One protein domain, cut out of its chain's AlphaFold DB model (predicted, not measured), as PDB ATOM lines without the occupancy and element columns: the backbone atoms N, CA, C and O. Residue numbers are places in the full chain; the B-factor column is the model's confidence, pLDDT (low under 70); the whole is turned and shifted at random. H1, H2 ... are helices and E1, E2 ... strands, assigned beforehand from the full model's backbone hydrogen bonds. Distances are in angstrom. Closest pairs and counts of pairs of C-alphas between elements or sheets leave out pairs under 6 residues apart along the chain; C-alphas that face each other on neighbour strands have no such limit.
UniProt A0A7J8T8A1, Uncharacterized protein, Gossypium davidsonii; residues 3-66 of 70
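Overview. This is residues 3 to 66 of the 70 residues of an uncharacterized protein of Gossypium davidsonii (UniProt A0A7J8T8A1). A small two-stranded hairpin, E1 and E2, lies at one end of a loose, open ring of chain with an empty middle; from the hairpin the ring runs through H3 to H2 one way and through H4 back toward H2 the other way. H1 lies beyond H2, at the other end of the longest axis. The printed part has 64 residues, with four named helices and two named strands in the order H1, H2, H3, E1, E2, H4; the sheet, E1 - E2, is antiparallel and the class is mostly helix. The whole is loose, with a radius of gyration of the C-alphas of 15.5 A, and elongated, spanning 47 by 26 by 19 A.

Along the chain. E1 is residues 46 to 49, 9.7 A from first to last C-alpha, beginning at C-alpha 46 (-54.391, 45.636, -33.606). E2 is residues 52 to 54, 6.5 A long. H3 is residues 30 to 37, 10.4 A, and H4 is residues 58 to 65, 10.6 A, ending at C-alpha 65 (-40.216, 35.126, -30.215). H2 is residues 20 to 25, 8.8 A. H1, the longest helix, is residues 7 to 17, 15.1 A, beginning at C-alpha 7 (-35.073, 15.846, -28.228).

Arrangement. E1 and E2 form a hairpin, antiparallel at 139 degrees between their directions; N 49 and O 52 are 2.8 A apart and N 54 and O 47 are 2.7 A apart, within hydrogen-bond range. Residues 40 to 41 pair antiparallel with residues 46 to 47 of E1. The closest C-alphas of H3 and E1, those of Leu 36 and Phe 47, are 7.5 A apart. H3 is apart from H4 and from H2. H4 and H2 only just touch, with 3 pairs of C-alphas within 8 A, the closest being those of Leu 20 and Phe 65 at 6.5 A; they run the same way at a steep tilt of 66 degrees. H1 and H2 are close but not clearly touching, with the C-alphas of Tyr 14 and Leu 20 7.7 A apart, and their lines are about perpendicular at 76 degrees. H1 and H4 are only just apart, 8.3 A at the closest. In H1, H2, H3 and H4 every O i to N i+4 pair is within hydrogen-bond range.

Size, cuts and confidence. The two C-alphas farthest apart, those of Glu 8 and Gly 50, are 47.3 A from each other. Residues 24 to 35, of which 30 to 35 belong to H3, stand free, as do residues 57 to 63, of which 58 to 63 belong to H4. The printed part has no cut and no long link; the link from H3 to E1 is short and the others are tight. The mean pLDDT of the printed part is 86.1, and residue 66 is under 70.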
ATOM      1  N   ASP A   3     -44.186  18.427 -23.493       78.94
ATOM      2  CA  ASP A   3     -43.423  17.489 -22.639       78.94
ATOM      3  C   ASP A   3     -43.347  16.050 -23.178       78.94
ATOM      4  O   ASP A   3     -42.614  15.219 -22.652       78.94
ATOM      5  N   GLN A   4     -44.147  15.723 -24.196       85.25
ATOM      6  CA  GLN A   4     -44.168  14.398 -24.824       85.25
ATOM      7  C   GLN A   4     -43.206  14.300 -26.014       85.25
ATOM      8  O   GLN A   4     -43.091  13.238 -26.627       85.25
ATOM      9  N   TRP A   5     -42.557  15.402 -26.388       86.44
ATOM     10  CA  TRP A   5     -41.657  15.445 -27.531       86.44
ATOM     11  C   TRP A   5     -40.283  14.892 -27.175       86.44
ATOM     12  O   TRP A   5     -39.756  15.144 -26.093       86.44
ATOM     13  N   ASN A   6     -39.685  14.158 -28.113       89.31
ATOM     14  CA  ASN A   6     -38.288  13.759 -27.994       89.31
ATOM     15  C   ASN A   6     -37.352  14.927 -28.363       89.31
ATOM     16  O   ASN A   6     -37.772  15.929 -28.950       89.31
ATOM     17  N   ASP A   7     -36.069  14.785 -28.037       88.00
ATOM     18  CA  ASP A   7     -35.073  15.846 -28.228       88.00
ATOM     19  C   ASP A   7     -34.874  16.252 -29.698       88.00
ATOM     20  O   ASP A   7     -34.572  17.411 -29.982       88.00
ATOM     21  N   GLU A   8     -35.049  15.328 -30.647       91.44
ATOM     22  CA  GLU A   8     -34.904  15.607 -32.082       91.44
ATOM     23  C   GLU A   8     -36.055  16.468 -32.610       91.44
ATOM     24  O   GLU A   8     -35.820  17.471 -33.288       91.44
ATOM     25  N   VAL A   9     -37.293  16.118 -32.252       88.44
ATOM     26  CA  VAL A   9     -38.497  16.878 -32.611       88.44
ATOM     27  C   VAL A   9     -38.464  18.254 -31.958       88.44
ATOM     28  O   VAL A   9     -38.736  19.245 -32.634       88.44
ATOM     29  N   ASN A  10     -38.054  18.333 -30.687       85.50
ATOM     30  CA  ASN A  10     -37.837  19.607 -30.003       85.50
ATOM     31  C   ASN A  10     -36.848  20.481 -30.783       85.50
ATOM     32  O   ASN A  10     -37.197  21.589 -31.185       85.50
ATOM     33  N   LYS A  11     -35.640  19.985 -31.080       86.50
ATOM     34  CA  LYS A  11     -34.619  20.763 -31.807       86.50
ATOM     35  C   LYS A  11     -35.089  21.237 -33.183       86.50
ATOM     36  O   LYS A  11     -34.869  22.396 -33.528       86.50
ATOM     37  N   LEU A  12     -35.743  20.370 -33.960       89.31
ATOM     38  CA  LEU A  12     -36.290  20.728 -35.276       89.31
ATOM     39  C   LEU A  12     -37.360  21.818 -35.172       89.31
ATOM     40  O   LEU A  12     -37.388  22.739 -35.993       89.31
ATOM     41  N   PHE A  13     -38.217  21.732 -34.155       85.44
ATOM     42  CA  PHE A  13     -39.258  22.721 -33.921       85.44
ATOM     43  C   PHE A  13     -38.674  24.073 -33.515       85.44
ATOM     44  O   PHE A  13     -38.973  25.065 -34.173       85.44
ATOM     45  N   TYR A  14     -37.791  24.118 -32.511       83.31
ATOM     46  CA  TYR A  14     -37.135  25.363 -32.087       83.31
ATOM     47  C   TYR A  14     -36.323  25.996 -33.225       83.31
ATOM     48  O   TYR A  14     -36.332  27.213 -33.380       83.31
ATOM     49  N   SER A  15     -35.690  25.191 -34.086       83.62
ATOM     50  CA  SER A  15     -35.000  25.709 -35.274       83.62
ATOM     51  C   SER A  15     -35.941  26.351 -36.298       83.62
ATOM     52  O   SER A  15     -35.492  27.197 -37.066       83.62
ATOM     53  N   SER A  16     -37.201  25.920 -36.362       85.25
ATOM     54  CA  SER A  16     -38.168  26.378 -37.370       85.25
ATOM     55  C   SER A  16     -39.088  27.485 -36.847       85.25
ATOM     56  O   SER A  16     -39.505  28.345 -37.616       85.25
ATOM     57  N   TYR A  17     -39.406  27.462 -35.552       81.50
ATOM     58  CA  TYR A  17     -40.452  28.282 -34.933       81.50
ATOM     59  C   TYR A  17     -39.981  29.065 -33.698       81.50
ATOM     60  O   TYR A  17     -40.769  29.824 -33.135       81.50
ATOM     61  N   GLY A  18     -38.728  28.899 -33.265       82.88
ATOM     62  CA  GLY A  18     -38.200  29.553 -32.066       82.88
ATOM     63  C   GLY A  18     -38.932  29.128 -30.791       82.88
ATOM     64  O   GLY A  18     -39.425  28.003 -30.684       82.88
ATOM     65  N   ASP A  19     -39.043  30.050 -29.838       82.06
ATOM     66  CA  ASP A  19     -39.628  29.821 -28.506       82.06
ATOM     67  C   ASP A  19     -41.168  29.831 -28.482       82.06
ATOM     68  O   ASP A  19     -41.806  30.036 -27.448       82.06
ATOM     69  N   LEU A  20     -41.809  29.552 -29.616       82.56
ATOM     70  CA  LEU A  20     -43.264  29.454 -29.713       82.56
ATOM     71  C   LEU A  20     -43.909  28.498 -28.677       82.56
ATOM     72  O   LEU A  20     -44.965  28.857 -28.153       82.56
ATOM     73  N   PRO A  21     -43.319  27.341 -28.299       80.50
ATOM     74  CA  PRO A  21     -43.888  26.486 -27.255       80.50
ATOM     75  C   PRO A  21     -43.902  27.169 -25.886       80.50
ATOM     76  O   PRO A  21     -44.885  27.042 -25.157       80.50
ATOM     77  N   TYR A  22     -42.851  27.929 -25.562       80.75
ATOM     78  CA  TYR A  22     -42.771  28.707 -24.329       80.75
ATOM     79  C   TYR A  22     -43.852  29.789 -24.300       80.75
ATOM     80  O   TYR A  22     -44.574  29.904 -23.314       80.75
ATOM     81  N   LEU A  23     -44.041  30.518 -25.404       81.50
ATOM     82  CA  LEU A  23     -45.081  31.546 -25.516       81.50
ATOM     83  C   LEU A  23     -46.493  30.999 -25.307       81.50
ATOM     84  O   LEU A  23     -47.324  31.657 -24.684       81.50
ATOM     85  N   LEU A  24     -46.761  29.795 -25.811       82.06
ATOM     86  CA  LEU A  24     -48.046  29.122 -25.629       82.06
ATOM     87  C   LEU A  24     -48.258  28.603 -24.199       82.06
ATOM     88  O   LEU A  24     -49.404  28.382 -23.811       82.06
ATOM     89  N   ASP A  25     -47.186  28.422 -23.428       83.50
ATOM     90  CA  ASP A  25     -47.239  28.006 -22.022       83.50
ATOM     91  C   ASP A  25     -47.264  29.194 -21.041       83.50
ATOM     92  O   ASP A  25     -47.496  29.018 -19.839       83.50
ATOM     93  N   ILE A  26     -47.080  30.432 -21.528       84.31
ATOM     94  CA  ILE A  26     -47.164  31.631 -20.689       84.31
ATOM     95  C   ILE A  26     -48.532  31.682 -20.008       84.31
ATOM     96  O   ILE A  26     -49.593  31.722 -20.636       84.31
ATOM     97  N   LYS A  27     -48.500  31.754 -18.676       86.62
ATOM     98  CA  LYS A  27     -49.698  31.950 -17.864       86.62
ATOM     99  C   LYS A  27     -50.230  33.362 -18.071       86.62
ATOM    100  O   LYS A  27     -49.744  34.315 -17.466       86.62
ATOM    101  N   VAL A  28     -51.257  33.480 -18.902       86.38
ATOM    102  CA  VAL A  28     -51.982  34.735 -19.099       86.38
ATOM    103  C   VAL A  28     -53.081  34.862 -18.047       86.38
ATOM    104  O   VAL A  28     -53.873  33.939 -17.835       86.38
ATOM    105  N   ASP A  29     -53.166  36.020 -17.392       92.81
ATOM    106  CA  ASP A  29     -54.306  36.325 -16.530       92.81
ATOM    107  C   ASP A  29     -55.593  36.400 -17.370       92.81
ATOM    108  O   ASP A  29     -55.726  37.202 -18.297       92.81
ATOM    109  N   LYS A  30     -56.570  35.551 -17.034       92.19
ATOM    110  CA  LYS A  30     -57.826  35.421 -17.787       92.19
ATOM    111  C   LYS A  30     -58.661  36.705 -17.811       92.19
ATOM    112  O   LYS A  30     -59.390  36.944 -18.774       92.19
ATOM    113  N   HIS A  31     -58.611  37.505 -16.747       94.00
ATOM    114  CA  HIS A  31     -59.375  38.743 -16.644       94.00
ATOM    115  C   HIS A  31     -58.725  39.829 -17.493       94.00
ATOM    116  O   HIS A  31     -59.433  40.510 -18.237       94.00
ATOM    117  N   LEU A  32     -57.394  39.919 -17.458       89.88
ATOM    118  CA  LEU A  32     -56.626  40.800 -18.329       89.88
ATOM    119  C   LEU A  32     -56.848  40.454 -19.803       89.88
ATOM    120  O   LEU A  32     -57.175  41.337 -20.590       89.88
ATOM    121  N   PHE A  33     -56.755  39.173 -20.172       89.56
ATOM    122  CA  PHE A  33     -56.991  38.735 -21.549       89.56
ATOM    123  C   PHE A  33     -58.391  39.118 -22.034       89.56
ATOM    124  O   PHE A  33     -58.551  39.674 -23.118       89.56
ATOM    125  N   ARG A  34     -59.417  38.885 -21.207       93.50
ATOM    126  CA  ARG A  34     -60.796  39.262 -21.535       93.50
ATOM    127  C   ARG A  34     -60.986  40.775 -21.651       93.50
ATOM    128  O   ARG A  34     -61.835  41.210 -22.426       93.50
ATOM    129  N   ALA A  35     -60.256  41.570 -20.873       91.81
ATOM    130  CA  ALA A  35     -60.273  43.021 -21.005       91.81
ATOM    131  C   ALA A  35     -59.624  43.448 -22.327       91.81
ATOM    132  O   ALA A  35     -60.248  44.174 -23.091       91.81
ATOM    133  N   LEU A  36     -58.435  42.929 -22.647       90.06
ATOM    134  CA  LEU A  36     -57.712  43.231 -23.888       90.06
ATOM    135  C   LEU A  36     -58.484  42.806 -25.141       90.06
ATOM    136  O   LEU A  36     -58.559  43.563 -26.104       90.06
ATOM    137  N   ALA A  37     -59.122  41.635 -25.116       91.31
ATOM    138  CA  ALA A  37     -59.897  41.121 -26.241       91.31
ATOM    139  C   ALA A  37     -61.069  42.035 -26.646       91.31
ATOM    140  O   ALA A  37     -61.481  42.007 -27.801       91.31
ATOM    141  N   GLN A  38     -61.590  42.866 -25.734       92.94
ATOM    142  CA  GLN A  38     -62.642  43.845 -26.058       92.94
ATOM    143  C   GLN A  38     -62.145  44.977 -26.958       92.94
ATOM    144  O   GLN A  38     -62.951  45.617 -27.626       92.94
ATOM    145  N   PHE A  39     -60.835  45.213 -26.978       93.06
ATOM    146  CA  PHE A  39     -60.198  46.246 -27.787       93.06
ATOM    147  C   PHE A  39     -59.572  45.681 -29.067       93.06
ATOM    148  O   PHE A  39     -59.019  46.445 -29.850       93.06
ATOM    149  N   TRP A  40     -59.646  44.364 -29.303       93.00
ATOM    150  CA  TRP A  40     -59.116  43.754 -30.522       93.00
ATOM    151  C   TRP A  40     -59.926  44.182 -31.748       93.00
ATOM    152  O   TRP A  40     -61.132  43.944 -31.835       93.00
ATOM    153  N   ASN A  41     -59.241  44.769 -32.721       92.44
ATOM    154  CA  ASN A  41     -59.805  45.202 -33.983       92.44
ATOM    155  C   ASN A  41     -59.388  44.230 -35.103       92.44
ATOM    156  O   ASN A  41     -58.258  44.299 -35.596       92.44
ATOM    157  N   PRO A  42     -60.282  43.328 -35.549       89.00
ATOM    158  CA  PRO A  42     -59.928  42.300 -36.524       89.00
ATOM    159  C   PRO A  42     -59.648  42.862 -37.924       89.00
ATOM    160  O   PRO A  42     -58.973  42.199 -38.703       89.00
ATOM    161  N   ALA A  43     -60.134  44.064 -38.253       90.75
ATOM    162  CA  ALA A  43     -59.893  44.672 -39.562       90.75
ATOM    163  C   ALA A  43     -58.435  45.129 -39.731       90.75
ATOM    164  O   ALA A  43     -57.904  45.088 -40.838       90.75
ATOM    165  N   TYR A  44     -57.790  45.526 -38.630       87.31
ATOM    166  CA  TYR A  44     -56.428  46.067 -38.622       87.31
ATOM    167  C   TYR A  44     -55.426  45.176 -37.878       87.31
ATOM    168  O   TYR A  44     -54.234  45.461 -37.886       87.31
ATOM    169  N   SER A  45     -55.890  44.076 -37.275       87.31
ATOM    170  CA  SER A  45     -55.069  43.156 -36.473       87.31
ATOM    171  C   SER A  45     -54.303  43.862 -35.344       87.31
ATOM    172  O   SER A  45     -53.135  43.569 -35.095       87.31
ATOM    173  N   CYS A  46     -54.962  44.805 -34.667       90.25
ATOM    174  CA  CYS A  46     -54.391  45.636 -33.606       90.25
ATOM    175  C   CYS A  46     -55.346  45.770 -32.412       90.25
ATOM    176  O   CYS A  46     -56.513  45.381 -32.492       90.25
ATOM    177  N   PHE A  47     -54.870  46.342 -31.305       91.19
ATOM    178  CA  PHE A  47     -55.737  46.743 -30.195       91.19
ATOM    179  C   PHE A  47     -56.032  48.241 -30.275       91.19
ATOM    180  O   PHE A  47     -55.115  49.046 -30.161       91.19
ATOM    181  N   THR A  48     -57.293  48.637 -30.429       92.88
ATOM    182  CA  THR A  48     -57.673  50.054 -30.533       92.88
ATOM    183  C   THR A  48     -58.205  50.571 -29.193       92.88
ATOM    184  O   THR A  48     -59.259  50.144 -28.725       92.88
ATOM    185  N   PHE A  49     -57.530  51.553 -28.596       90.19
ATOM    186  CA  PHE A  49     -57.934  52.227 -27.358       90.19
ATOM    187  C   PHE A  49     -58.265  53.693 -27.633       90.19
ATOM    188  O   PHE A  49     -57.379  54.498 -27.902       90.19
ATOM    189  N   GLY A  50     -59.547  54.067 -27.572       88.00
ATOM    190  CA  GLY A  50     -59.954  55.472 -27.730       88.00
ATOM    191  C   GLY A  50     -59.524  56.110 -29.062       88.00
ATOM    192  O   GLY A  50     -59.275  57.309 -29.104       88.00
ATOM    193  N   GLY A  51     -59.409  55.311 -30.131       87.56
ATOM    194  CA  GLY A  51     -58.939  55.754 -31.449       87.56
ATOM    195  C   GLY A  51     -57.422  55.683 -31.654       87.56
ATOM    196  O   GLY A  51     -56.947  56.065 -32.718       87.56
ATOM    197  N   VAL A  52     -56.667  55.195 -30.667       89.19
ATOM    198  CA  VAL A  52     -55.235  54.904 -30.793       89.19
ATOM    199  C   VAL A  52     -55.045  53.412 -31.017       89.19
ATOM    200  O   VAL A  52     -55.506  52.608 -30.209       89.19
ATOM    201  N   ASP A  53     -54.336  53.050 -32.081       91.75
ATOM    202  CA  ASP A  53     -53.985  51.661 -32.359       91.75
ATOM    203  C   ASP A  53     -52.674  51.288 -31.664       91.75
ATOM    204  O   ASP A  53     -51.633  51.918 -31.852       91.75
ATOM    205  N   LEU A  54     -52.738  50.237 -30.856       89.25
ATOM    206  CA  LEU A  54     -51.607  49.591 -30.219       89.25
ATOM    207  C   LEU A  54     -51.271  48.326 -31.015       89.25
ATOM    208  O   LEU A  54     -52.042  47.361 -31.052       89.25
ATOM    209  N   VAL A  55     -50.103  48.343 -31.648       84.75
ATOM    210  CA  VAL A  55     -49.511  47.207 -32.357       84.75
ATOM    211  C   VAL A  55     -48.098  47.037 -31.817       84.75
ATOM    212  O   VAL A  55     -47.381  48.040 -31.761       84.75
ATOM    213  N   PRO A  56     -47.684  45.822 -31.420       80.06
ATOM    214  CA  PRO A  56     -46.304  45.605 -31.023       80.06
ATOM    215  C   PRO A  56     -45.365  45.919 -32.189       80.06
ATOM    216  O   PRO A  56     -45.650  45.559 -33.338       80.06
ATOM    217  N   THR A  57     -44.245  46.583 -31.923       85.94
ATOM    218  CA  THR A  57     -43.257  46.851 -32.973       85.94
ATOM    219  C   THR A  57     -42.588  45.556 -33.435       85.94
ATOM    220  O   THR A  57     -42.665  44.513 -32.780       85.94
ATOM    221  N   VAL A  58     -41.893  45.609 -34.573       80.62
ATOM    222  CA  VAL A  58     -41.117  44.458 -35.062       80.62
ATOM    223  C   VAL A  58     -40.080  44.029 -34.018       80.62
ATOM    224  O   VAL A  58     -39.875  42.837 -33.804       80.62
ATOM    225  N   GLU A  59     -39.460  44.978 -33.317       82.50
ATOM    226  CA  GLU A  59     -38.514  44.719 -32.229       82.50
ATOM    227  C   GLU A  59     -39.158  43.997 -31.048       82.50
ATOM    228  O   GLU A  59     -38.567  43.054 -30.524       82.50
ATOM    229  N   GLU A  60     -40.362  44.400 -30.651       82.94
ATOM    230  CA  GLU A  60     -41.099  43.755 -29.562       82.94
ATOM    231  C   GLU A  60     -41.510  42.331 -29.943       82.94
ATOM    232  O   GLU A  60     -41.340  41.406 -29.150       82.94
ATOM    233  N   TYR A  61     -41.951  42.118 -31.185       76.69
ATOM    234  CA  TYR A  61     -42.210  40.777 -31.708       76.69
ATOM    235  C   TYR A  61     -40.953  39.903 -31.717       76.69
ATOM    236  O   TYR A  61     -41.007  38.753 -31.279       76.69
ATOM    237  N   MET A  62     -39.811  40.431 -32.165       78.00
ATOM    238  CA  MET A  62     -38.544  39.692 -32.140       78.00
ATOM    239  C   MET A  62     -38.117  39.332 -30.715       78.00
ATOM    240  O   MET A  62     -37.630  38.226 -30.494       78.00
ATOM    241  N   ALA A  63     -38.330  40.233 -29.752       80.12
ATOM    242  CA  ALA A  63     -38.037  39.979 -28.346       80.12
ATOM    243  C   ALA A  63     -38.927  38.875 -27.760       80.12
ATOM    244  O   ALA A  63     -38.423  38.017 -27.042       80.12
ATOM    245  N   ILE A  64     -40.221  38.865 -28.099       75.38
ATOM    246  CA  ILE A  64     -41.180  37.839 -27.664       75.38
ATOM    247  C   ILE A  64     -40.817  36.469 -28.250       75.38
ATOM    248  O   ILE A  64     -40.784  35.480 -27.527       75.38
ATOM    249  N   PHE A  65     -40.521  36.396 -29.547       70.88
ATOM    250  CA  PHE A  65     -40.216  35.126 -30.215       70.88
ATOM    251  C   PHE A  65     -38.763  34.662 -30.057       70.88
ATOM    252  O   PHE A  65     -38.405  33.612 -30.592       70.88
ATOM    253  N   HIS A  66     -37.923  35.435 -29.357       69.12
ATOM    254  CA  HIS A  66     -36.474  35.224 -29.289       69.12
ATOM    255  C   HIS A  66     -35.836  35.014 -30.677       69.12
ATOM    256  O   HIS A  66     -34.840  34.308 -30.835       69.12
TER     257      HIS A  66